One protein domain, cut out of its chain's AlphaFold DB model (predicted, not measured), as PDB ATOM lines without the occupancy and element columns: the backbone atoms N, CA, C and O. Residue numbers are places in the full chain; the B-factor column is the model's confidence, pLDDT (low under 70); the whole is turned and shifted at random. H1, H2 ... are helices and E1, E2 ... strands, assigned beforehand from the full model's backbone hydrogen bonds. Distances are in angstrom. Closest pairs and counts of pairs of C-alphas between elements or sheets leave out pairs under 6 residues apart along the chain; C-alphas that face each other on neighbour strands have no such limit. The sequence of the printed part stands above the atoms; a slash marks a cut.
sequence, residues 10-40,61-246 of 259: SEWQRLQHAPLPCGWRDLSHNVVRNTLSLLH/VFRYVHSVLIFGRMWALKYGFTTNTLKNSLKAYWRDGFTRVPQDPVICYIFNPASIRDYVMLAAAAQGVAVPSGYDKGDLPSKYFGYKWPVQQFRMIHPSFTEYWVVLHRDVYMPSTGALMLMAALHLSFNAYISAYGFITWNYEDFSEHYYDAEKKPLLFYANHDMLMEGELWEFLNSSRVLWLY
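AT A GLANCE: This is residues 10 to 40 and 61 to 246 of the 259 residues of the protein "ST6 N-acetylgalactosaminide alpha-2,6-sialyltransferase 2" of Pygocentrus nattereri (UniProt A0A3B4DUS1). A small sheet of three parallel strands, E1, E2 and E3, stands near the middle of the model, with helix H4 packed over one face and H2 packed on H4 in turn. A second, smaller piece, the strand pair E4 and E5 with H8 packed on E5, stands apart from that sheet, with H7 between the two pieces, while long loops make up much of the rest. The 217 printed residues hold eight named helices and five named strands, in the order H1 H2 E1 H3 E2 H4 H5 E3 H6 H7 E4 H8 E5; both sheets, E1 E2 E3 and E4 E5, are parallel. The class is mixed, helices and strands, with under half of the residues, 94 of 217, in named elements. The whole is compact and rounded, with a radius of gyration of the C-alphas of 17.3 A and spans of 45 by 42 by 34 A.

IN THESE COORDINATES: Begin at C-alpha 77, (24.837, 54.028, -35.603), where E1 starts; it runs to residue 81 over 13.4 A. Beside it look for its neighbour E2, residues 107 to 111, 12.9 A long, and then for E3, residues 154 to 156, the neighbour of E2. Find C-alpha 116 at (4.103, 40.837, -40.456); from there H4 runs to residue 127, over 16.9 A. The other helices nearer the first printed residue are H1, residues 10 to 15, H2, residues 29 to 36, and H3, residues 83 to 92, 14.2 A long. Next come H5, residues 142 to 145, H6, residues 159 to 168, 14.6 A long, and H7, residues 177 to 188, 16.5 A long. Last are E4, residues 194 to 196, H8, residues 227 to 239, 18.3 A long, and E5, residues 243 to 245, which ends with C-alpha 245 at (31.025, 42.068, -21.093).

HOW THE PARTS SIT: Look first at inner strand E2: it is parallel to E1 at 22 degrees, with N 108 and O 77 at 2.7 A, and to E3 at 31 degrees, with N 111 and O 155 at 2.8 A. H4 is on this sheet, two layers with helices on one face, at a height over the sheet of 9.7 A; it lies over E3 and runs along the strands, at 24 degrees on the local plane. H2 touches residues 119 to 123 of H4 at a steep tilt of 47 degrees, the same way, closest at the C-alphas of Thr 35 and Ala 123, 5.0 A. H3 touches residues 117 to 121 of H4, about perpendicular at 89 degrees, closest at the C-alphas of Thr 83 and Asp 118, 5.4 A. H5 is close to H4 but not clearly touching, the C-alphas of Ala 125 and Ser 142 being closest at 7.5 A. H7 only grazes the sheet, with its residues 177 to 181; its closest C-alphas to E1 are those of Thr 177 and Phe 81, 6.3 A. H6 is near H7 and near H1, the closest C-alphas being those of Thr 162 and Leu 180, 7.4 A, and of Pro 159 and Leu 15, 7.9 A. In the second sheet, E4 and E5 are parallel at 22 degrees, with N 196 and O 244 at 2.7 A, and the closest C-alphas of H8 and E5 are those of Asn 238 and Trp 244, 5.1 A. H8 is near H7, at a shallow tilt of 30 degrees, the same way, closest at the C-alphas of Ala 179 and Glu 230, 7.0 A. Three strand-helix-strand units, parallel neighbour strands with helices between them in the chain, have right-handed crossovers: E1, H3, E2; E2, H4 H5, E3; and E4, H8, E5. In H1, H2, H3, H4, H7 and H8 every O i to N i+4 pair is within hydrogen-bond range; H6 has 5 of 6, and H5 is too short for such a pair.

THE WHOLE: The C-alphas of Ser 10 and Glu 215 are the two farthest apart, 51.3 A. Residues 41 to 60 are not printed, and C-alphas 40 and 61 stand 27.9 A apart across this cut. Of the links printed whole, H1 to H2, H3 to E2, H4 to H5 and E4 to H8 are long, the last with 30 residues. The mean pLDDT of the printed part is 81.6; it is under 70 at residue 40 and residues 61 to 77, 167 to 172, 188 to 193 and 212 to 213.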
ATOM      1  N   SER A  10      14.380  29.243 -54.190       86.12
ATOM      2  CA  SER A  10      14.940  28.249 -53.271       86.12
ATOM      3  C   SER A  10      14.862  28.730 -51.820       86.12
ATOM      4  O   SER A  10      14.396  27.988 -50.960       86.12
ATOM      5  N   GLU A  11      15.213  29.991 -51.556       85.12
ATOM      6  CA  GLU A  11      15.109  30.585 -50.218       85.12
ATOM      7  C   GLU A  11      13.660  30.689 -49.730       85.12
ATOM      8  O   GLU A  11      13.374  30.350 -48.581       85.12
ATOM      9  N   TRP A  12      12.724  31.085 -50.601       88.62
ATOM     10  CA  TRP A  12      11.300  31.080 -50.264       88.62
ATOM     11  C   TRP A  12      10.826  29.673 -49.884       88.62
ATOM     12  O   TRP A  12      10.242  29.485 -48.820       88.62
ATOM     13  N   GLN A  13      11.107  28.673 -50.726       90.00
ATOM     14  CA  GLN A  13      10.698  27.287 -50.484       90.00
ATOM     15  C   GLN A  13      11.289  26.723 -49.193       90.00
ATOM     16  O   GLN A  13      10.619  25.975 -48.485       90.00
ATOM     17  N   ARG A  14      12.526  27.099 -48.868       90.62
ATOM     18  CA  ARG A  14      13.192  26.672 -47.641       90.62
ATOM     19  C   ARG A  14      12.534  27.271 -46.397       90.62
ATOM     20  O   ARG A  14      12.307  26.557 -45.427       90.62
ATOM     21  N   LEU A  15      12.212  28.566 -46.419       89.31
ATOM     22  CA  LEU A  15      11.771  29.298 -45.228       89.31
ATOM     23  C   LEU A  15      10.244  29.423 -45.068       89.31
ATOM     24  O   LEU A  15       9.779  29.808 -43.994       89.31
ATOM     25  N   GLN A  16       9.441  29.071 -46.078       91.19
ATOM     26  CA  GLN A  16       7.968  29.111 -46.010       91.19
ATOM     27  C   GLN A  16       7.357  28.093 -45.026       91.19
ATOM     28  O   GLN A  16       6.158  28.132 -44.771       91.19
ATOM     29  N   HIS A  17       8.145  27.158 -44.490       90.31
ATOM     30  CA  HIS A  17       7.658  26.124 -43.570       90.31
ATOM     31  C   HIS A  17       7.898  26.459 -42.092       90.31
ATOM     32  O   HIS A  17       7.234  25.892 -41.224       90.31
ATOM     33  N   ALA A  18       8.795  27.404 -41.799       88.75
ATOM     34  CA  ALA A  18       9.068  27.862 -40.442       88.75
ATOM     35  C   ALA A  18       8.243  29.125 -40.111       88.75
ATOM     36  O   ALA A  18       8.097  29.998 -40.974       88.75
ATOM     37  N   PRO A  19       7.685  29.247 -38.891       90.31
ATOM     38  CA  PRO A  19       7.022  30.474 -38.455       90.31
ATOM     39  C   PRO A  19       7.998  31.631 -38.284       90.31
ATOM     40  O   PRO A  19       9.204  31.429 -38.126       90.31
ATOM     41  N   LEU A  20       7.463  32.847 -38.234       88.75
ATOM     42  CA  LEU A  20       8.231  33.999 -37.760       88.75
ATOM     43  C   LEU A  20       8.708  33.772 -36.310       88.75
ATOM     44  O   LEU A  20       7.950  33.207 -35.516       88.75
ATOM     45  N   PRO A  21       9.920  34.229 -35.934       88.38
ATOM     46  CA  PRO A  21      10.910  34.965 -36.741       88.38
ATOM     47  C   PRO A  21      11.886  34.105 -37.567       88.38
ATOM     48  O   PRO A  21      12.783  34.656 -38.208       88.38
ATOM     49  N   CYS A  22      11.763  32.778 -37.531       87.75
ATOM     50  CA  CYS A  22      12.688  31.844 -38.188       87.75
ATOM     51  C   CYS A  22      12.362  31.619 -39.672       87.75
ATOM     52  O   CYS A  22      13.219  31.198 -40.446       87.75
ATOM     53  N   GLY A  23      11.135  31.930 -40.083       88.38
ATOM     54  CA  GLY A  23      10.660  31.767 -41.442       88.38
ATOM     55  C   GLY A  23       9.467  32.661 -41.797       88.38
ATOM     56  O   GLY A  23       9.297  33.745 -41.252       88.38
ATOM     57  N   TRP A  24       8.698  32.233 -42.803       92.06
ATOM     58  CA  TRP A  24       7.739  33.054 -43.556       92.06
ATOM     59  C   TRP A  24       6.400  32.328 -43.685       92.06
ATOM     60  O   TRP A  24       5.549  32.760 -44.457       92.06
ATOM     61  N   ARG A  25       6.206  31.228 -42.942       92.62
ATOM     62  CA  ARG A  25       4.989  30.406 -42.976       92.62
ATOM     63  C   ARG A  25       3.718  31.224 -42.791       92.62
ATOM     64  O   ARG A  25       2.696  30.936 -43.402       92.62
ATOM     65  N   ASP A  26       3.809  32.263 -41.971       88.88
ATOM     66  CA  ASP A  26       2.679  33.105 -41.592       88.88
ATOM     67  C   ASP A  26       2.554  34.356 -42.496       88.88
ATOM     68  O   ASP A  26       1.752  35.251 -42.227       88.88
ATOM     69  N   LEU A  27       3.358  34.447 -43.567       92.44
ATOM     70  CA  LEU A  27       3.434  35.587 -44.482       92.44
ATOM     71  C   LEU A  27       3.074  35.198 -45.916       92.44
ATOM     72  O   LEU A  27       3.384  34.114 -46.397       92.44
ATOM     73  N   SER A  28       2.480  36.138 -46.655       93.81
ATOM     74  CA  SER A  28       2.302  35.960 -48.096       93.81
ATOM     75  C   SER A  28       3.595  36.270 -48.850       93.81
ATOM     76  O   SER A  28       4.319  37.216 -48.523       93.81
ATOM     77  N   HIS A  29       3.842  35.523 -49.928       92.69
ATOM     78  CA  HIS A  29       4.986  35.744 -50.817       92.69
ATOM     79  C   HIS A  29       5.075  37.202 -51.298       92.69
ATOM     80  O   HIS A  29       6.157  37.784 -51.344       92.69
ATOM     81  N   ASN A  30       3.931  37.826 -51.607       92.75
ATOM     82  CA  ASN A  30       3.873  39.211 -52.079       92.75
ATOM     83  C   ASN A  30       4.343  40.216 -51.026       92.75
ATOM     84  O   ASN A  30       5.085  41.133 -51.373       92.75
ATOM     85  N   VAL A  31       3.949  40.048 -49.757       93.44
ATOM     86  CA  VAL A  31       4.393  40.944 -48.675       93.44
ATOM     87  C   VAL A  31       5.909  40.935 -48.593       93.44
ATOM     88  O   VAL A  31       6.530  42.001 -48.563       93.44
ATOM     89  N   VAL A  32       6.518  39.752 -48.620       91.19
ATOM     90  CA  VAL A  32       7.957  39.698 -48.423       91.19
ATOM     91  C   VAL A  32       8.734  40.081 -49.674       91.19
ATOM     92  O   VAL A  32       9.656  40.890 -49.581       91.19
ATOM     93  N   ARG A  33       8.309  39.628 -50.859       90.56
ATOM     94  CA  ARG A  33       8.898  40.055 -52.139       90.56
ATOM     95  C   ARG A  33       8.926  41.576 -52.268       90.56
ATOM     96  O   ARG A  33       9.968  42.133 -52.598       90.56
ATOM     97  N   ASN A  34       7.793  42.230 -52.011       90.69
ATOM     98  CA  ASN A  34       7.659  43.680 -52.153       90.69
ATOM     99  C   ASN A  34       8.467  44.444 -51.104       90.69
ATOM    100  O   ASN A  34       8.898  45.560 -51.364       90.69
ATOM    101  N   THR A  35       8.671  43.861 -49.923       90.69
ATOM    102  CA  THR A  35       9.496  44.478 -48.880       90.69
ATOM    103  C   THR A  35      10.979  44.368 -49.230       90.69
ATOM    104  O   THR A  35      11.703  45.360 -49.196       90.69
ATOM    105  N   LEU A  36      11.448  43.173 -49.597       88.25
ATOM    106  CA  LEU A  36      12.870  42.927 -49.843       88.25
ATOM    107  C   LEU A  36      13.365  43.516 -51.157       88.25
ATOM    108  O   LEU A  36      14.537  43.874 -51.243       88.25
ATOM    109  N   SER A  37      12.490  43.679 -52.154       87.94
ATOM    110  CA  SER A  37      12.840  44.382 -53.388       87.94
ATOM    111  C   SER A  37      13.267  45.828 -53.137       87.94
ATOM    112  O   SER A  37      14.074  46.341 -53.900       87.94
ATOM    113  N   LEU A  38      12.793  46.464 -52.059       88.00
ATOM    114  CA  LEU A  38      13.182  47.826 -51.686       88.00
ATOM    115  C   LEU A  38      14.612  47.872 -51.127       88.00
ATOM    116  O   LEU A  38      15.326  48.850 -51.332       88.00
ATOM    117  N   LEU A  39      15.058  46.810 -50.454       82.06
ATOM    118  CA  LEU A  39      16.380  46.724 -49.834       82.06
ATOM    119  C   LEU A  39      17.457  46.402 -50.884       82.06
ATOM    120  O   LEU A  39      17.927  45.272 -50.987       82.06
ATOM    121  N   HIS A  40      17.848  47.388 -51.691       66.88
ATOM    122  CA  HIS A  40      18.948  47.226 -52.644       66.88
ATOM    123  C   HIS A  40      20.320  47.231 -51.951       66.88
ATOM    124  O   HIS A  40      20.554  47.958 -50.986       66.88
ATOM    125  N   VAL A  61      31.836  56.981 -29.975       30.25
ATOM    126  CA  VAL A  61      30.898  56.200 -29.109       30.25
ATOM    127  C   VAL A  61      29.478  56.004 -29.705       30.25
ATOM    128  O   VAL A  61      29.012  56.846 -30.465       30.25
ATOM    129  N   PHE A  62      28.726  54.964 -29.278       37.12
ATOM    130  CA  PHE A  62      27.355  54.639 -29.747       37.12
ATOM    131  C   PHE A  62      26.293  54.540 -28.620       37.12
ATOM    132  O   PHE A  62      26.614  54.155 -27.497       37.12
ATOM    133  N   ARG A  63      25.010  54.834 -28.921       31.97
ATOM    134  CA  ARG A  63      23.849  54.714 -27.998       31.97
ATOM    135  C   ARG A  63      22.714  53.849 -28.581       31.97
ATOM    136  O   ARG A  63      22.276  54.104 -29.698       31.97
ATOM    137  N   TYR A  64      22.176  52.909 -27.791       39.06
ATOM    138  CA  TYR A  64      20.908  52.191 -28.035       39.06
ATOM    139  C   TYR A  64      20.109  52.026 -26.720       39.06
ATOM    140  O   TYR A  64      20.699  52.014 -25.638       39.06
ATOM    141  N   VAL A  65      18.775  51.918 -26.806       38.03
ATOM    142  CA  VAL A  65      17.861  51.697 -25.664       38.03
ATOM    143  C   VAL A  65      17.586  50.197 -25.516       38.03
ATOM    144  O   VAL A  65      16.980  49.594 -26.391       38.03
ATOM    145  N   HIS A  66      18.044  49.642 -24.393       30.70
ATOM    146  CA  HIS A  66      18.075  48.225 -23.989       30.70
ATOM    147  C   HIS A  66      19.097  47.334 -24.673       30.70
ATOM    148  O   HIS A  66      18.794  46.281 -25.223       30.70
ATOM    149  N   SER A  67      20.347  47.772 -24.484       35.50
ATOM    150  CA  SER A  67      21.510  46.901 -24.327       35.50
ATOM    151  C   SER A  67      21.796  46.001 -25.510       35.50
ATOM    152  O   SER A  67      21.475  44.819 -25.506       35.50
ATOM    153  N   VAL A  68      22.481  46.604 -26.484       34.84
ATOM    154  CA  VAL A  68      23.759  46.082 -26.948       34.84
ATOM    155  C   VAL A  68      24.683  47.199 -27.381       34.84
ATOM    156  O   VAL A  68      24.285  48.079 -28.142       34.84
ATOM    157  N   LEU A  69      25.946  47.083 -26.994       35.06
ATOM    158  CA  LEU A  69      27.049  47.741 -27.666       35.06
ATOM    159  C   LEU A  69      27.824  46.657 -28.432       35.06
ATOM    160  O   LEU A  69      28.192  45.639 -27.851       35.06
ATOM    161  N   ILE A  70      28.000  46.823 -29.744       33.97
ATOM    162  CA  ILE A  70      28.964  46.019 -30.497       33.97
ATOM    163  C   ILE A  70      29.848  46.938 -31.314       33.97
ATOM    164  O   ILE A  70      29.364  47.730 -32.124       33.97
ATOM    165  N   PHE A  71      31.149  46.765 -31.135       36.94
ATOM    166  CA  PHE A  71      32.170  47.398 -31.946       36.94
ATOM    167  C   PHE A  71      32.389  46.601 -33.231       36.94
ATOM    168  O   PHE A  71      32.682  45.408 -33.197       36.94
ATOM    169  N   GLY A  72      32.274  47.279 -34.371       33.25
ATOM    170  CA  GLY A  72      32.621  46.701 -35.663       33.25
ATOM    171  C   GLY A  72      32.297  47.591 -36.857       33.25
ATOM    172  O   GLY A  72      31.128  47.759 -37.206       33.25
ATOM    173  N   ARG A  73      33.363  48.116 -37.484       35.72
ATOM    174  CA  ARG A  73      33.588  48.484 -38.907       35.72
ATOM    175  C   ARG A  73      32.493  49.162 -39.746       35.72
ATOM    176  O   ARG A  73      32.649  49.270 -40.961       35.72
ATOM    177  N   MET A  74      31.411  49.659 -39.164       42.06
ATOM    178  CA  MET A  74      30.377  50.368 -39.910       42.06
ATOM    179  C   MET A  74      30.196  51.752 -39.310       42.06
ATOM    180  O   MET A  74      29.767  51.885 -38.174       42.06
ATOM    181  N   TRP A  75      30.502  52.759 -40.125       45.28
ATOM    182  CA  TRP A  75      30.308  54.208 -39.978       45.28
ATOM    183  C   TRP A  75      28.880  54.648 -39.599       45.28
ATOM    184  O   TRP A  75      28.574  55.833 -39.656       45.28
ATOM    185  N   ALA A  76      28.001  53.709 -39.242       55.59
ATOM    186  CA  ALA A  76      26.592  53.924 -39.011       55.59
ATOM    187  C   ALA A  76      26.169  53.462 -37.610       55.59
ATOM    188  O   ALA A  76      26.385  52.305 -37.237       55.59
ATOM    189  N   LEU A  77      25.511  54.352 -36.862       67.25
ATOM    190  CA  LEU A  77      24.837  54.028 -35.603       67.25
ATOM    191  C   LEU A  77      23.726  53.011 -35.891       67.25
ATOM    192  O   LEU A  77      22.875  53.271 -36.726       67.25
ATOM    193  N   LYS A  78      23.686  51.849 -35.240       79.44
ATOM    194  CA  LYS A  78      22.648  50.835 -35.517       79.44
ATOM    195  C   LYS A  78      21.539  50.886 -34.470       79.44
ATOM    196  O   LYS A  78      21.825  50.866 -33.278       79.44
ATOM    197  N   TYR A  79      20.284  50.909 -34.914       82.56
ATOM    198  CA  TYR A  79      19.100  50.905 -34.051       82.56
ATOM    199  C   TYR A  79      18.185  49.734 -34.434       82.56
ATOM    200  O   TYR A  79      17.511  49.798 -35.461       82.56
ATOM    201  N   GLY A  80      18.212  48.644 -33.658       88.62
ATOM    202  CA  GLY A  80      17.533  47.386 -33.993       88.62
ATOM    203  C   GLY A  80      16.272  47.124 -33.177       88.62
ATOM    204  O   GLY A  80      16.349  47.139 -31.962       88.62
ATOM    205  N   PHE A  81      15.129  46.852 -33.805       90.75
ATOM    206  CA  PHE A  81      13.832  46.777 -33.115       90.75
ATOM    207  C   PHE A  81      12.839  45.845 -33.817       90.75
ATOM    208  O   PHE A  81      12.984  45.519 -34.996       90.75
ATOM    209  N   THR A  82      11.774  45.474 -33.103       92.94
ATOM    210  CA  THR A  82      10.503  45.076 -33.734       92.94
ATOM    211  C   THR A  82       9.541  46.261 -33.700       92.94
ATOM    212  O   THR A  82       9.572  47.087 -32.789       92.94
ATOM    213  N   THR A  83       8.632  46.348 -34.661       95.31
ATOM    214  CA  THR A  83       7.601  47.394 -34.748       95.31
ATOM    215  C   THR A  83       6.744  47.419 -33.485       95.31
ATOM    216  O   THR A  83       6.382  48.483 -32.987       95.31
ATOM    217  N   ASN A  84       6.460  46.240 -32.925       92.88
ATOM    218  CA  ASN A  84       5.727  46.114 -31.673       92.88
ATOM    219  C   ASN A  84       6.499  46.711 -30.485       92.88
ATOM    220  O   ASN A  84       5.943  47.528 -29.756       92.88
ATOM    221  N   THR A  85       7.768  46.325 -30.303       88.94
ATOM    222  CA  THR A  85       8.596  46.820 -29.187       88.94
ATOM    223  C   THR A  85       8.829  48.320 -29.297       88.94
ATOM    224  O   THR A  85       8.572  49.028 -28.334       88.94
ATOM    225  N   LEU A  86       9.164  48.827 -30.488       92.81
ATOM    226  CA  LEU A  86       9.318  50.258 -30.754       92.81
ATOM    227  C   LEU A  86       8.089  51.068 -30.312       92.81
ATOM    228  O   LEU A  86       8.208  52.034 -29.556       92.81
ATOM    229  N   LYS A  87       6.897  50.675 -30.775       94.00
ATOM    230  CA  LYS A  87       5.658  51.401 -30.463       94.00
ATOM    231  C   LYS A  87       5.302  51.317 -28.980       94.00
ATOM    232  O   LYS A  87       4.876  52.318 -28.405       94.00
ATOM    233  N   ASN A  88       5.494  50.154 -28.361       91.00
ATOM    234  CA  ASN A  88       5.256  49.986 -26.930       91.00
ATOM    235  C   ASN A  88       6.218  50.842 -26.104       91.00
ATOM    236  O   ASN A  88       5.762  51.518 -25.187       91.00
ATOM    237  N   SER A  89       7.502  50.897 -26.468       85.88
ATOM    238  CA  SER A  89       8.493  51.730 -25.785       85.88
ATOM    239  C   SER A  89       8.163  53.218 -25.887       85.88
ATOM    240  O   SER A  89       8.149  53.904 -24.870       85.88
ATOM    241  N   LEU A  90       7.820  53.719 -27.080       89.50
ATOM    242  CA  LEU A  90       7.419  55.125 -27.255       89.50
ATOM    243  C   LEU A  90       6.191  55.492 -26.413       89.50
ATOM    244  O   LEU A  90       6.079  56.623 -25.955       89.50
ATOM    245  N   LYS A  91       5.264  54.551 -26.210       90.31
ATOM    246  CA  LYS A  91       4.073  54.767 -25.382       90.31
ATOM    247  C   LYS A  91       4.386  54.691 -23.887       90.31
ATOM    248  O   LYS A  91       3.941  55.555 -23.137       90.31
ATOM    249  N   ALA A  92       5.100  53.652 -23.460       85.19
ATOM    250  CA  ALA A  92       5.373  53.369 -22.054       85.19
ATOM    251  C   ALA A  92       6.309  54.414 -21.436       85.19
ATOM    252  O   ALA A  92       6.021  54.925 -20.358       85.19
ATOM    253  N   TYR A  93       7.366  54.789 -22.158       80.81
ATOM    254  CA  TYR A  93       8.442  55.642 -21.646       80.81
ATOM    255  C   TYR A  93       8.359  57.087 -22.157       80.81
ATOM    256  O   TYR A  93       9.324  57.844 -22.060       80.81
ATOM    257  N   TRP A  94       7.202  57.503 -22.690       85.31
ATOM    258  CA  TRP A  94       6.992  58.878 -23.162       85.31
ATOM    259  C   TRP A  94       7.286  59.906 -22.062       85.31
ATOM    260  O   TRP A  94       7.962  60.905 -22.301       85.31
ATOM    261  N   ARG A  95       6.781  59.649 -20.847       84.94
ATOM    262  CA  ARG A  95       6.965  60.529 -19.679       84.94
ATOM    263  C   ARG A  95       8.390  60.499 -19.127       84.94
ATOM    264  O   ARG A  95       8.802  61.480 -18.522       84.94
ATOM    265  N   ASP A  96       9.134  59.439 -19.424       75.88
ATOM    266  CA  ASP A  96      10.537  59.262 -19.034       75.88
ATOM    267  C   ASP A  96      11.503  59.859 -20.081       75.88
ATOM    268  O   ASP A  96      12.719  59.710 -19.992       75.88
ATOM    269  N   GLY A  97      10.969  60.548 -21.098       80.50
ATOM    270  CA  GLY A  97      11.741  61.279 -22.105       80.50
ATOM    271  C   GLY A  97      11.974  60.525 -23.416       80.50
ATOM    272  O   GLY A  97      12.473  61.124 -24.376       80.50
ATOM    273  N   PHE A  98      11.557  59.258 -23.529       83.50
ATOM    274  CA  PHE A  98      11.665  58.485 -24.771       83.50
ATOM    275  C   PHE A  98      10.550  58.857 -25.761       83.50
ATOM    276  O   PHE A  98       9.604  58.115 -26.018       83.50
ATOM    277  N   THR A  99      10.660  60.064 -26.310       83.75
ATOM    278  CA  THR A  99       9.646  60.668 -27.189       83.75
ATOM    279  C   THR A  99       9.848  60.357 -28.671       83.75
ATOM    280  O   THR A  99       8.936  60.542 -29.476       83.75
ATOM    281  N   ARG A 100      11.046  59.906 -29.056       85.44
ATOM    282  CA  ARG A 100      11.423  59.551 -30.430       85.44
ATOM    283  C   ARG A 100      12.612  58.595 -30.427       85.44
ATOM    284  O   ARG A 100      13.403  58.595 -29.486       85.44
ATOM    285  N   VAL A 101      12.765  57.829 -31.504       87.94
ATOM    286  CA  VAL A 101      14.003  57.070 -31.749       87.94
ATOM    287  C   VAL A 101      15.156  58.026 -32.082       87.94
ATOM    288  O   VAL A 101      14.898  59.164 -32.483       87.94
ATOM    289  N   PRO A 102      16.422  57.599 -31.954       84.50
ATOM    290  CA  PRO A 102      17.549  58.386 -32.442       84.50
ATOM    291  C   PRO A 102      17.427  58.621 -33.958       84.50
ATOM    292  O   PRO A 102      17.070  57.707 -34.690       84.50
ATOM    293  N   GLN A 103      17.706  59.844 -34.419       84.88
ATOM    294  CA  GLN A 103      17.499  60.292 -35.810       84.88
ATOM    295  C   GLN A 103      18.779  60.891 -36.416       84.88
ATOM    296  O   GLN A 103      18.737  61.867 -37.162       84.88
ATOM    297  N   ASP A 104      19.929  60.332 -36.053       81.50
ATOM    298  CA  ASP A 104      21.223  60.781 -36.566       81.50
ATOM    299  C   ASP A 104      21.369  60.450 -38.069       81.50
ATOM    300  O   ASP A 104      20.969  59.357 -38.475       81.50
ATOM    301  N   PRO A 105      21.945  61.327 -38.914       79.69
ATOM    302  CA  PRO A 105      22.183  61.037 -40.329       79.69
ATOM    303  C   PRO A 105      22.972  59.754 -40.611       79.69
ATOM    304  O   PRO A 105      22.814  59.168 -41.685       79.69
ATOM    305  N   VAL A 106      23.809  59.306 -39.670       76.12
ATOM    306  CA  VAL A 106      24.550  58.050 -39.808       76.12
ATOM    307  C   VAL A 106      23.768  56.839 -39.304       76.12
ATOM    308  O   VAL A 106      24.301  55.738 -39.293       76.12
ATOM    309  N   ILE A 107      22.520  56.982 -38.858       81.62
ATOM    310  CA  ILE A 107      21.795  55.852 -38.287       81.62
ATOM    311  C   ILE A 107      21.370  54.822 -39.346       81.62
ATOM    312  O   ILE A 107      20.999  55.142 -40.474       81.62
ATOM    313  N   CYS A 108      21.401  53.554 -38.954       84.94
ATOM    314  CA  CYS A 108      20.895  52.403 -39.673       84.94
ATOM    315  C   CYS A 108      19.845  51.706 -38.799       84.94
ATOM    316  O   CYS A 108      20.166  51.079 -37.787       84.94
ATOM    317  N   TYR A 109      18.588  51.781 -39.214       89.81
ATOM    318  CA  TYR A 109      17.456  51.111 -38.588       89.81
ATOM    319  C   TYR A 109      17.404  49.644 -39.028       89.81
ATOM    320  O   TYR A 109      17.344  49.345 -40.223       89.81
ATOM    321  N   ILE A 110      17.430  48.719 -38.071       90.19
ATOM    322  CA  ILE A 110      17.444  47.275 -38.324       90.19
ATOM    323  C   ILE A 110      16.130  46.667 -37.831       90.19
ATOM    324  O   ILE A 110      15.867  46.596 -36.636       90.19
ATOM    325  N   PHE A 111      15.300  46.213 -38.761       93.31
ATOM    326  CA  PHE A 111      14.054  45.522 -38.456       93.31
ATOM    327  C   PHE A 111      14.321  44.054 -38.120       93.31
ATOM    328  O   PHE A 111      14.947  43.320 -38.895       93.31
ATOM    329  N   ASN A 112      13.782  43.611 -36.993       91.50
ATOM    330  CA  ASN A 112      13.730  42.206 -36.612       91.50
ATOM    331  C   ASN A 112      12.435  41.607 -37.179       91.50
ATOM    332  O   ASN A 112      11.370  42.134 -36.866       91.50
ATOM    333  N   PRO A 113      12.482  40.544 -38.001       92.12
ATOM    334  CA  PRO A 113      11.301  39.994 -38.668       92.12
ATOM    335  C   PRO A 113      10.461  39.128 -37.711       92.12
ATOM    336  O   PRO A 113      10.285  37.939 -37.939       92.12
ATOM    337  N   ALA A 114       9.968  39.695 -36.610       90.44
ATOM    338  CA  ALA A 114       9.197  38.966 -35.596       90.44
ATOM    339  C   ALA A 114       7.699  38.889 -35.918       90.44
ATOM    340  O   ALA A 114       6.972  38.072 -35.361       90.44
ATOM    341  N   SER A 115       7.218  39.758 -36.802       93.19
ATOM    342  CA  SER A 115       5.812  39.905 -37.147       93.19
ATOM    343  C   SER A 115       5.656  40.414 -38.581       93.19
ATOM    344  O   SER A 115       6.509  41.135 -39.096       93.19
ATOM    345  N   ILE A 116       4.500  40.159 -39.207       95.25
ATOM    346  CA  ILE A 116       4.103  40.837 -40.456       95.25
ATOM    347  C   ILE A 116       4.189  42.365 -40.347       95.25
ATOM    348  O   ILE A 116       4.478  43.045 -41.333       95.25
ATOM    349  N   ARG A 117       3.994  42.904 -39.137       96.69
ATOM    350  CA  ARG A 117       4.094  44.337 -38.844       96.69
ATOM    351  C   ARG A 117       5.466  44.898 -39.221       96.69
ATOM    352  O   ARG A 117       5.525  46.000 -39.752       96.69
ATOM    353  N   ASP A 118       6.534  44.120 -39.047       96.62
ATOM    354  CA  ASP A 118       7.908  44.533 -39.359       96.62
ATOM    355  C   ASP A 118       8.136  44.700 -40.859       96.62
ATOM    356  O   ASP A 118       8.743  45.677 -41.294       96.62
ATOM    357  N   TYR A 119       7.582  43.794 -41.664       96.62
ATOM    358  CA  TYR A 119       7.663  43.864 -43.120       96.62
ATOM    359  C   TYR A 119       6.867  45.044 -43.670       96.62
ATOM    360  O   TYR A 119       7.383  45.843 -44.452       96.62
ATOM    361  N   VAL A 120       5.618  45.192 -43.225       97.06
ATOM    362  CA  VAL A 120       4.737  46.256 -43.720       97.06
ATOM    363  C   VAL A 120       5.239  47.637 -43.276       97.06
ATOM    364  O   VAL A 120       5.240  48.567 -44.084       97.06
ATOM    365  N   MET A 121       5.722  47.775 -42.034       97.50
ATOM    366  CA  MET A 121       6.311  49.023 -41.537       97.50
ATOM    367  C   MET A 121       7.592  49.384 -42.294       97.50
ATOM    368  O   MET A 121       7.746  50.532 -42.711       97.50
ATOM    369  N   LEU A 122       8.486  48.418 -42.531       96.50
ATOM    370  CA  LEU A 122       9.699  48.641 -43.316       96.50
ATOM    371  C   LEU A 122       9.373  49.104 -44.740       96.50
ATOM    372  O   LEU A 122       9.936  50.091 -45.215       96.50
ATOM    373  N   ALA A 123       8.441  48.424 -45.413       95.69
ATOM    374  CA  ALA A 123       8.040  48.786 -46.766       95.69
ATOM    375  C   ALA A 123       7.443  50.200 -46.825       95.69
ATOM    376  O   ALA A 123       7.764  50.964 -47.739       95.69
ATOM    377  N   ALA A 124       6.607  50.567 -45.848       96.12
ATOM    378  CA  ALA A 124       6.037  51.905 -45.739       96.12
ATOM    379  C   ALA A 124       7.119  52.968 -45.480       96.12
ATOM    380  O   ALA A 124       7.125  54.012 -46.135       96.12
ATOM    381  N   ALA A 125       8.067  52.691 -44.575       95.12
ATOM    382  CA  ALA A 125       9.168  53.592 -44.235       95.12
ATOM    383  C   ALA A 125      10.095  53.849 -45.430       95.12
ATOM    384  O   ALA A 125      10.373  55.002 -45.752       95.12
ATOM    385  N   ALA A 126      10.497  52.791 -46.138       92.69
ATOM    386  CA  ALA A 126      11.348  52.885 -47.322       92.69
ATOM    387  C   ALA A 126      10.686  53.687 -48.460       92.69
ATOM    388  O   ALA A 126      11.344  54.456 -49.161       92.69
ATOM    389  N   GLN A 127       9.370  53.548 -48.634       92.81
ATOM    390  CA  GLN A 127       8.618  54.279 -49.658       92.81
ATOM    391  C   GLN A 127       8.236  55.703 -49.216       92.81
ATOM    392  O   GLN A 127       8.038  56.583 -50.060       92.81
ATOM    393  N   GLY A 128       8.197  55.968 -47.911       93.19
ATOM    394  CA  GLY A 128       7.731  57.233 -47.344       93.19
ATOM    395  C   GLY A 128       6.219  57.416 -47.472       93.19
ATOM    396  O   GLY A 128       5.760  58.522 -47.745       93.19
ATOM    397  N   VAL A 129       5.454  56.334 -47.318       94.94
ATOM    398  CA  VAL A 129       3.984  56.325 -47.397       94.94
ATOM    399  C   VAL A 129       3.378  55.900 -46.063       94.94
ATOM    400  O   VAL A 129       4.065  55.335 -45.215       94.94
ATOM    401  N   ALA A 130       2.083  56.159 -45.866       97.31
ATOM    402  CA  ALA A 130       1.362  55.604 -44.726       97.31
ATOM    403  C   ALA A 130       1.341  54.069 -44.792       97.31
ATOM    404  O   ALA A 130       1.271  53.486 -45.876       97.31
ATOM    405  N   VAL A 131       1.363  53.416 -43.631       97.75
ATOM    406  CA  VAL A 131       1.266  51.959 -43.516       97.75
ATOM    407  C   VAL A 131      -0.044  51.491 -44.173       97.75
ATOM    408  O   VAL A 131      -1.126  51.893 -43.729       97.75
ATOM    409  N   PRO A 132       0.009  50.661 -45.230       96.56
ATOM    410  CA  PRO A 132      -1.155  50.412 -46.084       96.56
ATOM    411  C   PRO A 132      -2.162  49.412 -45.494       96.56
ATOM    412  O   PRO A 132      -3.336  49.414 -45.875       96.56
ATOM    413  N   SER A 133      -1.731  48.536 -44.583       95.75
ATOM    414  CA  SER A 133      -2.534  47.410 -44.093       95.75
ATOM    415  C   SER A 133      -2.076  46.903 -42.719       95.75
ATOM    416  O   SER A 133      -1.059  47.340 -42.183       95.75
ATOM    417  N   GLY A 134      -2.839  45.963 -42.152       95.62
ATOM    418  CA  GLY A 134      -2.525  45.321 -40.876       95.62
ATOM    419  C   GLY A 134      -2.841  46.185 -39.654       95.62
ATOM    420  O   GLY A 134      -3.549  47.185 -39.744       95.62
ATOM    421  N   TYR A 135      -2.313  45.769 -38.501       96.62
ATOM    422  CA  TYR A 135      -2.579  46.402 -37.205       96.62
ATOM    423  C   TYR A 135      -2.148  47.876 -37.152       96.62
ATOM    424  O   TYR A 135      -2.804  48.690 -36.513       96.62
ATOM    425  N   ASP A 136      -1.064  48.227 -37.845       97.62
ATOM    426  CA  ASP A 136      -0.499  49.580 -37.857       97.62
ATOM    427  C   ASP A 136      -1.017  50.438 -39.029       97.62
ATOM    428  O   ASP A 136      -0.423  51.465 -39.349       97.62
ATOM    429  N   LYS A 137      -2.100  50.025 -39.710       97.81
ATOM    430  CA  LYS A 137      -2.644  50.735 -40.881       97.81
ATOM    431  C   LYS A 137      -2.917  52.211 -40.574       97.81
ATOM    432  O   LYS A 137      -3.591  52.543 -39.605       97.81
ATOM    433  N   GLY A 138      -2.464  53.087 -41.470       97.44
ATOM    434  CA  GLY A 138      -2.620  54.538 -41.350       97.44
ATOM    435  C   GLY A 138      -1.516  55.221 -40.546       97.44
ATOM    436  O   GLY A 138      -1.427  56.450 -40.571       97.44
ATOM    437  N   ASP A 139      -0.634  54.464 -39.889       97.00
ATOM    438  CA  ASP A 139       0.556  55.044 -39.285       97.00
ATOM    439  C   ASP A 139       1.437  55.692 -40.352       97.00
ATOM    440  O   ASP A 139       1.636  55.160 -41.443       97.00
ATOM    441  N   LEU A 140       2.002  56.846 -40.012       95.31
ATOM    442  CA  LEU A 140       3.006  57.504 -40.832       95.31
ATOM    443  C   LEU A 140       4.381  57.124 -40.278       95.31
ATOM    444  O   LEU A 140       4.667  57.496 -39.139       95.31
ATOM    445  N   PRO A 141       5.252  56.447 -41.048       94.75
ATOM    446  CA  PRO A 141       6.607  56.120 -40.603       94.75
ATOM    447  C   PRO A 141       7.401  57.342 -40.125       94.75
ATOM    448  O   PRO A 141       8.227  57.221 -39.226       94.75
ATOM    449  N   SER A 142       7.104  58.535 -40.652       92.31
ATOM    450  CA  SER A 142       7.707  59.795 -40.206       92.31
ATOM    451  C   SER A 142       7.418  60.149 -38.744       92.31
ATOM    452  O   SER A 142       8.221  60.834 -38.114       92.31
ATOM    453  N   LYS A 143       6.326  59.639 -38.156       91.75
ATOM    454  CA  LYS A 143       6.056  59.775 -36.713       91.75
ATOM    455  C   LYS A 143       7.081  59.032 -35.860       91.75
ATOM    456  O   LYS A 143       7.323  59.432 -34.728       91.75
ATOM    457  N   TYR A 144       7.665  57.962 -36.396       91.94
ATOM    458  CA  TYR A 144       8.637  57.133 -35.691       91.94
ATOM    459  C   TYR A 144      10.061  57.534 -36.060       91.94
ATOM    460  O   TYR A 144      10.855  57.861 -35.185       91.94
ATOM    461  N   PHE A 145      10.371  57.574 -37.354       91.31
ATOM    462  CA  PHE A 145      11.734  57.740 -37.861       91.31
ATOM    463  C   PHE A 145      12.080  59.189 -38.229       91.31
ATOM    464  O   PHE A 145      13.234  59.478 -38.520       91.31
ATOM    465  N   GLY A 146      11.120  60.119 -38.188       87.69
ATOM    466  CA  GLY A 146      11.344  61.522 -38.538       87.69
ATOM    467  C   GLY A 146      11.289  61.751 -40.046       87.69
ATOM    468  O   GLY A 146      10.259  61.521 -40.679       87.69
ATOM    469  N   TYR A 147      12.378  62.249 -40.630       81.12
ATOM    470  CA  TYR A 147      12.446  62.523 -42.067       81.12
ATOM    471  C   TYR A 147      12.357  61.241 -42.906       81.12
ATOM    472  O   TYR A 147      12.593  60.131 -42.426       81.12
ATOM    473  N   LYS A 148      12.028  61.393 -44.194       83.56
ATOM    474  CA  LYS A 148      12.130  60.282 -45.143       83.56
ATOM    475  C   LYS A 148      13.606  59.958 -45.360       83.56
ATOM    476  O   LYS A 148      14.304  60.669 -46.079       83.56
ATOM    477  N   TRP A 149      14.056  58.876 -44.743       85.31
ATOM    478  CA  TRP A 149      15.423  58.399 -44.870       85.31
ATOM    479  C   TRP A 149      15.664  57.671 -46.199       85.31
ATOM    480  O   TRP A 149      14.742  57.040 -46.731       85.31
ATOM    481  N   PRO A 150      16.897  57.713 -46.738       87.31
ATOM    482  CA  PRO A 150      17.285  56.857 -47.850       87.31
ATOM    483  C   PRO A 150      17.074  55.384 -47.493       87.31
ATOM    484  O   PRO A 150      17.337  54.968 -46.363       87.31
ATOM    485  N   VAL A 151      16.666  54.563 -48.464       86.00
ATOM    486  CA  VAL A 151      16.396  53.133 -48.223       86.00
ATOM    487  C   VAL A 151      17.624  52.396 -47.668       86.00
ATOM    488  O   VAL A 151      17.506  51.433 -46.917       86.00
ATOM    489  N   GLN A 152      18.821  52.906 -47.959       84.50
ATOM    490  CA  GLN A 152      20.101  52.404 -47.469       84.50
ATOM    491  C   GLN A 152      20.283  52.539 -45.952       84.50
ATOM    492  O   GLN A 152      21.188  51.892 -45.425       84.50
ATOM    493  N   GLN A 153      19.459  53.312 -45.247       86.62
ATOM    494  CA  GLN A 153      19.455  53.346 -43.784       86.62
ATOM    495  C   GLN A 153      18.565  52.273 -43.162       86.62
ATOM    496  O   GLN A 153      18.605  52.080 -41.953       86.62
ATOM    497  N   PHE A 154      17.781  51.545 -43.954       90.38
ATOM    498  CA  PHE A 154      16.960  50.457 -43.449       90.38
ATOM    499  C   PHE A 154      17.585  49.098 -43.783       90.38
ATOM    500  O   PHE A 154      18.104  48.861 -44.879       90.38
ATOM    501  N   ARG A 155      17.555  48.178 -42.822       90.25
ATOM    502  CA  ARG A 155      17.963  46.775 -42.973       90.25
ATOM    503  C   ARG A 155      16.944  45.880 -42.282       90.25
ATOM    504  O   ARG A 155      16.223  46.327 -41.400       90.25
ATOM    505  N   MET A 156      16.938  44.604 -42.644       90.69
ATOM    506  CA  MET A 156      16.174  43.573 -41.943       90.69
ATOM    507  C   MET A 156      17.084  42.389 -41.604       90.69
ATOM    508  O   MET A 156      17.948  42.024 -42.409       90.69
ATOM    509  N   ILE A 157      16.929  41.798 -40.418       87.12
ATOM    510  CA  ILE A 157      17.646  40.569 -40.040       87.12
ATOM    511  C   ILE A 157      17.162  39.407 -40.916       87.12
ATOM    512  O   ILE A 157      15.984  39.315 -41.252       87.12
ATOM    513  N   HIS A 158      18.081  38.532 -41.332       86.62
ATOM    514  CA  HIS A 158      17.728  37.343 -42.110       86.62
ATOM    515  C   HIS A 158      17.108  36.274 -41.197       86.62
ATOM    516  O   HIS A 158      17.699  36.019 -40.152       86.62
ATOM    517  N   PRO A 159      15.995  35.603 -41.553       85.69
ATOM    518  CA  PRO A 159      15.280  34.719 -40.625       85.69
ATOM    519  C   PRO A 159      16.121  33.511 -40.207       85.69
ATOM    520  O   PRO A 159      16.090  33.106 -39.052       85.69
ATOM    521  N   SER A 160      16.998  33.027 -41.092       81.50
ATOM    522  CA  SER A 160      17.972  31.972 -40.760       81.50
ATOM    523  C   SER A 160      18.974  32.348 -39.674       81.50
ATOM    524  O   SER A 160      19.526  31.468 -39.025       81.50
ATOM    525  N   PHE A 161      19.210  33.644 -39.461       82.00
ATOM    526  CA  PHE A 161      20.027  34.086 -38.337       82.00
ATOM    527  C   PHE A 161      19.315  33.822 -37.004       82.00
ATOM    528  O   PHE A 161      19.940  33.402 -36.036       82.00
ATOM    529  N   THR A 162      17.996  34.013 -36.976       79.69
ATOM    530  CA  THR A 162      17.163  33.702 -35.812       79.69
ATOM    531  C   THR A 162      16.949  32.196 -35.656       79.69
ATOM    532  O   THR A 162      17.001  31.681 -34.544       79.69
ATOM    533  N   GLU A 163      16.774  31.476 -36.768       76.06
ATOM    534  CA  GLU A 163      16.659  30.012 -36.799       76.06
ATOM    535  C   GLU A 163      17.871  29.335 -36.151       76.06
ATOM    536  O   GLU A 163      17.704  28.474 -35.292       76.06
ATOM    537  N   TYR A 164      19.083  29.780 -36.502       74.81
ATOM    538  CA  TYR A 164      20.324  29.286 -35.904       74.81
ATOM    539  C   TYR A 164      20.303  29.362 -34.371       74.81
ATOM    540  O   TYR A 164      20.699  28.414 -33.699       74.81
ATOM    541  N   TRP A 165      19.780  30.453 -33.810       73.56
ATOM    542  CA  TRP A 165      19.679  30.622 -32.364       73.56
ATOM    543  C   TRP A 165      18.664  29.677 -31.718       73.56
ATOM    544  O   TRP A 165      18.975  29.029 -30.720       73.56
ATOM    545  N   VAL A 166      17.459  29.594 -32.287       71.88
ATOM    546  CA  VAL A 166      16.359  28.776 -31.746       71.88
ATOM    547  C   VAL A 166      16.699  27.286 -31.809       71.88
ATOM    548  O   VAL A 166      16.375  26.537 -30.893       71.88
ATOM    549  N   VAL A 167      17.413  26.841 -32.848       68.12
ATOM    550  CA  VAL A 167      17.887  25.450 -32.944       68.12
ATOM    551  C   VAL A 167      18.892  25.115 -31.837       68.12
ATOM    552  O   VAL A 167      18.868  23.997 -31.316       68.12
ATOM    553  N   LEU A 168      19.756  26.067 -31.470       67.12
ATOM    554  CA  LEU A 168      20.724  25.901 -30.383       67.12
ATOM    555  C   LEU A 168      20.067  25.947 -28.992       67.12
ATOM    556  O   LEU A 168      20.567  25.300 -28.078       67.12
ATOM    557  N   HIS A 169      18.938  26.646 -28.846       68.75
ATOM    558  CA  HIS A 169      18.260  26.876 -27.565       68.75
ATOM    559  C   HIS A 169      16.767  26.529 -27.683       68.75
ATOM    560  O   HIS A 169      15.911  27.409 -27.772       68.75
ATOM    561  N   ARG A 170      16.481  25.217 -27.723       60.03
ATOM    562  CA  ARG A 170      15.209  24.597 -28.164       60.03
ATOM    563  C   ARG A 170      13.931  25.042 -27.438       60.03
ATOM    564  O   ARG A 170      12.852  24.792 -27.967       60.03
ATOM    565  N   ASP A 171      14.046  25.719 -26.301       66.31
ATOM    566  CA  ASP A 171      12.910  26.126 -25.465       66.31
ATOM    567  C   ASP A 171      12.606  27.634 -25.523       66.31
ATOM    568  O   ASP A 171      11.768  28.137 -24.776       66.31
ATOM    569  N   VAL A 172      13.247  28.375 -26.437       67.69
ATOM    570  CA  VAL A 172      13.059  29.826 -26.575       67.69
ATOM    571  C   VAL A 172      12.284  30.160 -27.849       67.69
ATOM    572  O   VAL A 172      12.694  29.802 -28.951       67.69
ATOM    573  N   TYR A 173      11.181  30.907 -27.713       70.44
ATOM    574  CA  TYR A 173      10.387  31.368 -28.860       70.44
ATOM    575  C   TYR A 173      11.203  32.273 -29.799       70.44
ATOM    576  O   TYR A 173      11.202  32.073 -31.015       70.44
ATOM    577  N   MET A 174      11.916  33.258 -29.246       79.12
ATOM    578  CA  MET A 174      12.916  34.041 -29.969       79.12
ATOM    579  C   MET A 174      13.947  34.654 -29.010       79.12
ATOM    580  O   MET A 174      13.602  34.957 -27.873       79.12
ATOM    581  N   PRO A 175      15.192  34.896 -29.445       85.38
ATOM    582  CA  PRO A 175      16.123  35.751 -28.707       85.38
ATOM    583  C   PRO A 175      15.549  37.155 -28.474       85.38
ATOM    584  O   PRO A 175      14.795  37.682 -29.305       85.38
ATOM    585  N   SER A 176      15.962  37.802 -27.383       86.25
ATOM    586  CA  SER A 176      15.687  39.216 -27.152       86.25
ATOM    587  C   SER A 176      16.224  40.068 -28.311       86.25
ATOM    588  O   SER A 176      17.138  39.692 -29.055       86.25
ATOM    589  N   THR A 177      15.659  41.267 -28.484       83.75
ATOM    590  CA  THR A 177      16.170  42.210 -29.497       83.75
ATOM    591  C   THR A 177      17.643  42.548 -29.240       83.75
ATOM    592  O   THR A 177      18.406  42.689 -30.197       83.75
ATOM    593  N   GLY A 178      18.050  42.601 -27.967       82.44
ATOM    594  CA  GLY A 178      19.444  42.739 -27.565       82.44
ATOM    595  C   GLY A 178      20.288  41.550 -28.029       82.44
ATOM    596  O   GLY A 178      21.234  41.723 -28.792       82.44
ATOM    597  N   ALA A 179      19.911  40.322 -27.683       86.12
ATOM    598  CA  ALA A 179      20.638  39.124 -28.107       86.12
ATOM    599  C   ALA A 179      20.838  39.042 -29.627       86.12
ATOM    600  O   ALA A 179      21.959  38.835 -30.098       86.12
ATOM    601  N   LEU A 180      19.777  39.285 -30.407       84.75
ATOM    602  CA  LEU A 180      19.853  39.306 -31.873       84.75
ATOM    603  C   LEU A 180      20.871  40.314 -32.379       84.75
ATOM    604  O   LEU A 180      21.659  40.004 -33.274       84.75
ATOM    605  N   MET A 181      20.852  41.518 -31.815       84.19
ATOM    606  CA  MET A 181      21.782  42.560 -32.201       84.19
ATOM    607  C   MET A 181      23.213  42.151 -31.851       84.19
ATOM    608  O   MET A 181      24.037  42.195 -32.763       84.19
ATOM    609  N   LEU A 182      23.490  41.681 -30.620       82.38
ATOM    610  CA  LEU A 182      24.816  41.241 -30.142       82.38
ATOM    611  C   LEU A 182      25.428  40.199 -31.052       82.38
ATOM    612  O   LEU A 182      26.538  40.363 -31.562       82.38
ATOM    613  N   MET A 183      24.648  39.162 -31.315       82.88
ATOM    614  CA  MET A 183      25.053  38.082 -32.189       82.88
ATOM    615  C   MET A 183      25.273  38.574 -33.612       82.88
ATOM    616  O   MET A 183      26.249  38.171 -34.248       82.88
ATOM    617  N   ALA A 184      24.399  39.446 -34.130       78.69
ATOM    618  CA  ALA A 184      24.532  39.949 -35.491       78.69
ATOM    619  C   ALA A 184      25.868  40.658 -35.678       78.69
ATOM    620  O   ALA A 184      26.532  40.446 -36.689       78.69
ATOM    621  N   ALA A 185      26.306  41.466 -34.716       77.50
ATOM    622  CA  ALA A 185      27.593  42.106 -34.889       77.50
ATOM    623  C   ALA A 185      28.783  41.245 -34.448       77.50
ATOM    624  O   ALA A 185      29.837  41.453 -35.030       77.50
ATOM    625  N   LEU A 186      28.637  40.220 -33.598       76.69
ATOM    626  CA  LEU A 186      29.641  39.141 -33.502       76.69
ATOM    627  C   LEU A 186      29.937  38.517 -34.873       76.69
ATOM    628  O   LEU A 186      31.095  38.338 -35.236       76.69
ATOM    629  N   HIS A 187      28.903  38.279 -35.681       72.94
ATOM    630  CA  HIS A 187      29.056  37.691 -37.014       72.94
ATOM    631  C   HIS A 187      29.563  38.675 -38.078       72.94
ATOM    632  O   HIS A 187      30.197  38.266 -39.048       72.94
ATOM    633  N   LEU A 188      29.263  39.970 -37.941       68.38
ATOM    634  CA  LEU A 188      29.651  40.987 -38.927       68.38
ATOM    635  C   LEU A 188      31.020  41.616 -38.642       68.38
ATOM    636  O   LEU A 188      31.635  42.181 -39.548       68.38
ATOM    637  N   SER A 189      31.493  41.556 -37.401       65.06
ATOM    638  CA  SER A 189      32.696  42.265 -36.966       65.06
ATOM    639  C   SER A 189      33.923  41.371 -37.086       65.06
ATOM    640  O   SER A 189      34.511  40.943 -36.099       65.06
ATOM    641  N   PHE A 190      34.324  41.085 -38.325       53.59
ATOM    642  CA  PHE A 190      35.547  40.330 -38.583       53.59
ATOM    643  C   PHE A 190      36.762  41.096 -38.031       53.59
ATOM    644  O   PHE A 190      37.060  42.202 -38.492       53.59
ATOM    645  N   ASN A 191      37.444  40.505 -37.043       52.12
ATOM    646  CA  ASN A 191      38.612  41.055 -36.339       52.12
ATOM    647  C   ASN A 191      38.383  42.359 -35.551       52.12
ATOM    648  O   ASN A 191      39.340  43.101 -35.331       52.12
ATOM    649  N   ALA A 192      37.156  42.664 -35.115       59.94
ATOM    650  CA  ALA A 192      36.936  43.754 -34.161       59.94
ATOM    651  C   ALA A 192      36.660  43.197 -32.763       59.94
ATOM    652  O   ALA A 192      35.917  42.230 -32.606       59.94
ATOM    653  N   TYR A 193      37.251  43.824 -31.746       69.44
ATOM    654  CA  TYR A 193      36.989  43.476 -30.358       69.44
ATOM    655  C   TYR A 193      35.627  44.016 -29.935       69.44
ATOM    656  O   TYR A 193      35.425  45.225 -29.924       69.44
ATOM    657  N   ILE A 194      34.697  43.131 -29.593       75.31
ATOM    658  CA  ILE A 194      33.329  43.494 -29.225       75.31
ATOM    659  C   ILE A 194      33.269  43.702 -27.725       75.31
ATOM    660  O   ILE A 194      33.747  42.870 -26.968       75.31
ATOM    661  N   SER A 195      32.653  44.789 -27.285       77.00
ATOM    662  CA  SER A 195      32.408  45.056 -25.879       77.00
ATOM    663  C   SER A 195      30.942  45.403 -25.701       77.00
ATOM    664  O   SER A 195      30.444  46.302 -26.367       77.00
ATOM    665  N   ALA A 196      30.277  44.657 -24.833       77.88
ATOM    666  CA  ALA A 196      28.849  44.616 -24.600       77.88
ATOM    667  C   ALA A 196      28.512  45.369 -23.307       77.88
ATOM    668  O   ALA A 196      29.119  45.122 -22.269       77.88
ATOM    669  N   TYR A 197      27.538  46.281 -23.358       77.00
ATOM    670  CA  TYR A 197      27.132  47.101 -22.211       77.00
ATOM    671  C   TYR A 197      25.627  47.006 -21.977       77.00
ATOM    672  O   TYR A 197      24.842  46.993 -22.928       77.00
ATOM    673  N   GLY A 198      25.244  46.994 -20.700       76.75
ATOM    674  CA  GLY A 198      23.850  47.017 -20.253       76.75
ATOM    675  C   GLY A 198      23.104  45.690 -20.388       76.75
ATOM    676  O   GLY A 198      21.904  45.671 -20.151       76.75
ATOM    677  N   PHE A 199      23.774  44.610 -20.792       83.31
ATOM    678  CA  PHE A 199      23.159  43.285 -20.828       83.31
ATOM    679  C   PHE A 199      22.965  42.730 -19.430       83.31
ATOM    680  O   PHE A 199      23.662  43.120 -18.490       83.31
ATOM    681  N   ILE A 200      22.045  41.774 -19.330       85.50
ATOM    682  CA  ILE A 200      21.876  40.988 -18.119       85.50
ATOM    683  C   ILE A 200      23.204  40.319 -17.733       85.50
ATOM    684  O   ILE A 200      23.930  39.780 -18.567       85.50
ATOM    685  N   THR A 201      23.516  40.427 -16.451       86.44
ATOM    686  CA  THR A 201      24.699  39.883 -15.776       86.44
ATOM    687  C   THR A 201      24.218  39.185 -14.509       86.44
ATOM    688  O   THR A 201      23.080  39.388 -14.084       86.44
ATOM    689  N   TRP A 202      25.055  38.362 -13.882       87.75
ATOM    690  CA  TRP A 202      24.662  37.571 -12.707       87.75
ATOM    691  C   TRP A 202      24.116  38.410 -11.533       87.75
ATOM    692  O   TRP A 202      23.323  37.906 -10.744       87.75
ATOM    693  N   ASN A 203      24.496  39.688 -11.422       85.19
ATOM    694  CA  ASN A 203      24.008  40.620 -10.402       85.19
ATOM    695  C   ASN A 203      22.934  41.593 -10.914       85.19
ATOM    696  O   ASN A 203      22.792  42.690 -10.374       85.19
ATOM    697  N   TYR A 204      22.170  41.219 -11.944       86.12
ATOM    698  CA  TYR A 204      21.121  42.072 -12.515       86.12
ATOM    699  C   TYR A 204      20.109  42.571 -11.468       86.12
ATOM    700  O   TYR A 204      19.639  43.702 -11.570       86.12
ATOM    701  N   GLU A 205      19.824  41.769 -10.435       88.19
ATOM    702  CA  GLU A 205      18.905  42.110  -9.342       88.19
ATOM    703  C   GLU A 205      19.365  43.317  -8.513       88.19
ATOM    704  O   GLU A 205      18.547  43.960  -7.848       88.19
ATOM    705  N   ASP A 206      20.652  43.675  -8.550       86.12
ATOM    706  CA  ASP A 206      21.177  44.852  -7.856       86.12
ATOM    707  C   ASP A 206      20.725  46.159  -8.531       86.12
ATOM    708  O   ASP A 206      20.677  47.208  -7.878       86.12
ATOM    709  N   PHE A 207      20.332  46.111  -9.806       83.56
ATOM    710  CA  PHE A 207      20.047  47.278 -10.640       83.56
ATOM    711  C   PHE A 207      18.556  47.402 -10.982       83.56
ATOM    712  O   PHE A 207      17.763  46.499 -10.728       83.56
ATOM    713  N   SER A 208      18.158  48.569 -11.494       80.25
ATOM    714  CA  SER A 208      16.824  48.738 -12.082       80.25
ATOM    715  C   SER A 208      16.762  48.056 -13.445       80.25
ATOM    716  O   SER A 208      17.788  47.946 -14.117       80.25
ATOM    717  N   GLU A 209      15.558  47.676 -13.868       75.56
ATOM    718  CA  GLU A 209      15.260  47.153 -15.203       75.56
ATOM    719  C   GLU A 209      15.899  48.013 -16.304       75.56
ATOM    720  O   GLU A 209      16.482  47.490 -17.259       75.56
ATOM    721  N   HIS A 210      15.817  49.339 -16.172       72.56
ATOM    722  CA  HIS A 210      16.366  50.283 -17.133       72.56
ATOM    723  C   HIS A 210      17.295  51.301 -16.468       72.56
ATOM    724  O   HIS A 210      17.035  51.811 -15.381       72.56
ATOM    725  N   TYR A 211      18.379  51.672 -17.158       70.69
ATOM    726  CA  TYR A 211      19.373  52.628 -16.640       70.69
ATOM    727  C   TYR A 211      18.833  54.056 -16.457       70.69
ATOM    728  O   TYR A 211      19.487  54.882 -15.824       70.69
ATOM    729  N   TYR A 212      17.689  54.361 -17.070       67.94
ATOM    730  CA  TYR A 212      17.033  55.664 -17.026       67.94
ATOM    731  C   TYR A 212      15.810  55.681 -16.103       67.94
ATOM    732  O   TYR A 212      15.136  56.707 -16.021       67.94
ATOM    733  N   ASP A 213      15.497  54.570 -15.431       67.25
ATOM    734  CA  ASP A 213      14.421  54.563 -14.449       67.25
ATOM    735  C   ASP A 213      14.753  55.515 -13.293       67.25
ATOM    736  O   ASP A 213      15.831  55.446 -12.700       67.25
ATOM    737  N   ALA A 214      13.803  56.385 -12.949       78.44
ATOM    738  CA  ALA A 214      13.937  57.278 -11.799       78.44
ATOM    739  C   ALA A 214      13.924  56.518 -10.458       78.44
ATOM    740  O   ALA A 214      14.542  56.955  -9.490       78.44
ATOM    741  N   GLU A 215      13.235  55.377 -10.412       85.69
ATOM    742  CA  GLU A 215      13.108  54.504  -9.245       85.69
ATOM    743  C   GLU A 215      13.417  53.061  -9.641       85.69
ATOM    744  O   GLU A 215      13.097  52.645 -10.754       85.69
ATOM    745  N   LYS A 216      14.013  52.278  -8.732       84.19
ATOM    746  CA  LYS A 216      14.386  50.889  -9.019       84.19
ATOM    747  C   LYS A 216      13.148  50.037  -9.320       84.19
ATOM    748  O   LYS A 216      12.286  49.866  -8.460       84.19
ATOM    749  N   LYS A 217      13.127  49.430 -10.504       82.31
ATOM    750  CA  LYS A 217      12.138  48.447 -10.958       82.31
ATOM    751  C   LYS A 217      12.808  47.085 -11.153       82.31
ATOM    752  O   LYS A 217      13.953  47.046 -11.602       82.31
ATOM    753  N   PRO A 218      12.144  45.970 -10.813       86.38
ATOM    754  CA  PRO A 218      12.682  44.640 -11.078       86.38
ATOM    755  C   PRO A 218      12.687  44.339 -12.581       86.38
ATOM    756  O   PRO A 218      11.789  44.774 -13.301       86.38
ATOM    757  N   LEU A 219      13.662  43.550 -13.041       82.44
ATOM    758  CA  LEU A 219      13.684  43.047 -14.413       82.44
ATOM    759  C   LEU A 219      12.501  42.103 -14.654       82.44
ATOM    760  O   LEU A 219      12.330  41.121 -13.928       82.44
ATOM    761  N   LEU A 220      11.692  42.390 -15.676       81.50
ATOM    762  CA  LEU A 220      10.563  41.545 -16.048       81.50
ATOM    763  C   LEU A 220      10.988  40.478 -17.062       81.50
ATOM    764  O   LEU A 220      11.443  40.781 -18.164       81.50
ATOM    765  N   PHE A 221      10.782  39.212 -16.703       79.19
ATOM    766  CA  PHE A 221      11.003  38.077 -17.593       79.19
ATOM    767  C   PHE A 221       9.735  37.793 -18.396       79.19
ATOM    768  O   PHE A 221       8.716  37.360 -17.854       79.19
ATOM    769  N   TYR A 222       9.791  38.031 -19.703       73.19
ATOM    770  CA  TYR A 222       8.691  37.720 -20.606       73.19
ATOM    771  C   TYR A 222       8.928  36.368 -21.277       73.19
ATOM    772  O   TYR A 222       9.978  36.144 -21.861       73.19
ATOM    773  N   ALA A 223       7.916  35.495 -21.279       70.00
ATOM    774  CA  ALA A 223       8.016  34.118 -21.787       70.00
ATOM    775  C   ALA A 223       8.412  33.983 -23.274       70.00
ATOM    776  O   ALA A 223       8.654  32.884 -23.760       70.00
ATOM    777  N   ASN A 224       8.451  35.084 -24.027       71.12
ATOM    778  CA  ASN A 224       8.875  35.086 -25.423       71.12
ATOM    779  C   ASN A 224      10.404  35.004 -25.602       71.12
ATOM    780  O   ASN A 224      10.830  34.771 -26.731       71.12
ATOM    781  N   HIS A 225      11.201  35.196 -24.542       76.94
ATOM    782  CA  HIS A 225      12.661  35.051 -24.546       76.94
ATOM    783  C   HIS A 225      13.189  34.595 -23.173       76.94
ATOM    784  O   HIS A 225      12.563  34.853 -22.149       76.94
ATOM    785  N   ASP A 226      14.346  33.928 -23.144       85.88
ATOM    786  CA  ASP A 226      14.989  33.476 -21.903       85.88
ATOM    787  C   ASP A 226      16.212  34.348 -21.590       85.88
ATOM    788  O   ASP A 226      17.311  34.137 -22.103       85.88
ATOM    789  N   MET A 227      15.999  35.366 -20.753       84.19
ATOM    790  CA  MET A 227      17.049  36.309 -20.361       84.19
ATOM    791  C   MET A 227      18.133  35.663 -19.488       84.19
ATOM    792  O   MET A 227      19.270  36.128 -19.514       84.19
ATOM    793  N   LEU A 228      17.815  34.618 -18.713       87.69
ATOM    794  CA  LEU A 228      18.811  33.960 -17.862       87.69
ATOM    795  C   LEU A 228      19.792  33.166 -18.722       87.69
ATOM    796  O   LEU A 228      20.999  33.354 -18.588       87.69
ATOM    797  N   MET A 229      19.273  32.382 -19.670       89.06
ATOM    798  CA  MET A 229      20.093  31.698 -20.672       89.06
ATOM    799  C   MET A 229      20.934  32.694 -21.485       89.06
ATOM    800  O   MET A 229      22.127  32.470 -21.690       89.06
ATOM    801  N   GLU A 230      20.354  33.826 -21.911       88.88
ATOM    802  CA  GLU A 230      21.117  34.881 -22.591       88.88
ATOM    803  C   GLU A 230      22.281  35.382 -21.722       88.88
ATOM    804  O   GLU A 230      23.404  35.491 -22.209       88.88
ATOM    805  N   GLY A 231      22.036  35.634 -20.431       89.25
ATOM    806  CA  GLY A 231      23.065  36.023 -19.464       89.25
ATOM    807  C   GLY A 231      24.193  35.003 -19.332       89.25
ATOM    808  O   GLY A 231      25.365  35.378 -19.393       89.25
ATOM    809  N   GLU A 232      23.854  33.719 -19.214       90.69
ATOM    810  CA  GLU A 232      24.833  32.625 -19.176       90.69
ATOM    811  C   GLU A 232      25.700  32.598 -20.440       90.69
ATOM    812  O   GLU A 232      26.926  32.462 -20.353       90.69
ATOM    813  N   LEU A 233      25.098  32.802 -21.616       90.31
ATOM    814  CA  LEU A 233      25.852  32.887 -22.862       90.31
ATOM    815  C   LEU A 233      26.804  34.089 -22.871       90.31
ATOM    816  O   LEU A 233      27.951  33.954 -23.305       90.31
ATOM    817  N   TRP A 234      26.369  35.265 -22.411       90.00
ATOM    818  CA  TRP A 234      27.229  36.453 -22.378       90.00
ATOM    819  C   TRP A 234      28.438  36.258 -21.466       90.00
ATOM    820  O   TRP A 234      29.551  36.627 -21.851       90.00
ATOM    821  N   GLU A 235      28.256  35.623 -20.308       91.69
ATOM    822  CA  GLU A 235      29.353  35.261 -19.405       91.69
ATOM    823  C   GLU A 235      30.302  34.229 -20.033       91.69
ATOM    824  O   GLU A 235      31.531  34.361 -19.953       91.69
ATOM    825  N   PHE A 236      29.760  33.228 -20.730       92.25
ATOM    826  CA  PHE A 236      30.562  32.243 -21.451       92.25
ATOM    827  C   PHE A 236      31.411  32.886 -22.564       92.25
ATOM    828  O   PHE A 236      32.611  32.621 -22.675       92.25
ATOM    829  N   LEU A 237      30.826  33.775 -23.371       90.12
ATOM    830  CA  LEU A 237      31.545  34.477 -24.439       90.12
ATOM    831  C   LEU A 237      32.589  35.459 -23.887       90.12
ATOM    832  O   LEU A 237      33.665  35.600 -24.476       90.12
ATOM    833  N   ASN A 238      32.296  36.102 -22.754       89.12
ATOM    834  CA  ASN A 238      33.233  36.969 -22.043       89.12
ATOM    835  C   ASN A 238      34.444  36.190 -21.502       89.12
ATOM    836  O   ASN A 238      35.591  36.549 -21.773       89.12
ATOM    837  N   SER A 239      34.208  35.079 -20.801       93.56
ATOM    838  CA  SER A 239      35.278  34.223 -20.261       93.56
ATOM    839  C   SER A 239      36.122  33.564 -21.360       93.56
ATOM    840  O   SER A 239      37.336  33.421 -21.208       93.56
ATOM    841  N   SER A 240      35.510  33.271 -22.512       92.88
ATOM    842  CA  SER A 240      36.189  32.770 -23.715       92.88
ATOM    843  C   SER A 240      36.920  33.855 -24.519       92.88
ATOM    844  O   SER A 240      37.520  33.549 -25.548       92.88
ATOM    845  N   ARG A 241      36.887  35.123 -24.076       88.31
ATOM    846  CA  ARG A 241      37.506  36.284 -24.747       88.31
ATOM    847  C   ARG A 241      36.999  36.531 -26.175       88.31
ATOM    848  O   ARG A 241      37.702  37.134 -26.982       88.31
ATOM    849  N   VAL A 242      35.781  36.081 -26.480       85.06
ATOM    850  CA  VAL A 242      35.104  36.327 -27.766       85.06
ATOM    851  C   VAL A 242      34.502  37.736 -27.796       85.06
ATOM    852  O   VAL A 242      34.507  38.401 -28.831       85.06
ATOM    853  N   LEU A 243      34.022  38.210 -26.646       83.94
ATOM    854  CA  LEU A 243      33.620  39.594 -26.397       83.94
ATOM    855  C   LEU A 243      34.097  40.029 -25.009       83.94
ATOM    856  O   LEU A 243      34.548  39.205 -24.220       83.94
ATOM    857  N   TRP A 244      33.965  41.313 -24.701       85.19
ATOM    858  CA  TRP A 244      34.081  41.852 -23.352       85.19
ATOM    859  C   TRP A 244      32.717  42.265 -22.836       85.19
ATOM    860  O   TRP A 244      32.057  43.109 -23.433       85.19
ATOM    861  N   LEU A 245      32.280  41.699 -21.726       84.94
ATOM    862  CA  LEU A 245      31.025  42.068 -21.093       84.94
ATOM    863  C   LEU A 245      31.308  43.083 -19.988       84.94
ATOM    864  O   LEU A 245      32.054  42.790 -19.054       84.94
ATOM    865  N   TYR A 246      30.703  44.267 -20.071       80.81
ATOM    866  CA  TYR A 246      30.735  45.212 -18.964       80.81
ATOM    867  C   TYR A 246      29.953  44.635 -17.788       80.81
ATOM    868  O   TYR A 246      28.737  44.459 -17.867       80.81
TER     869      TYR A 246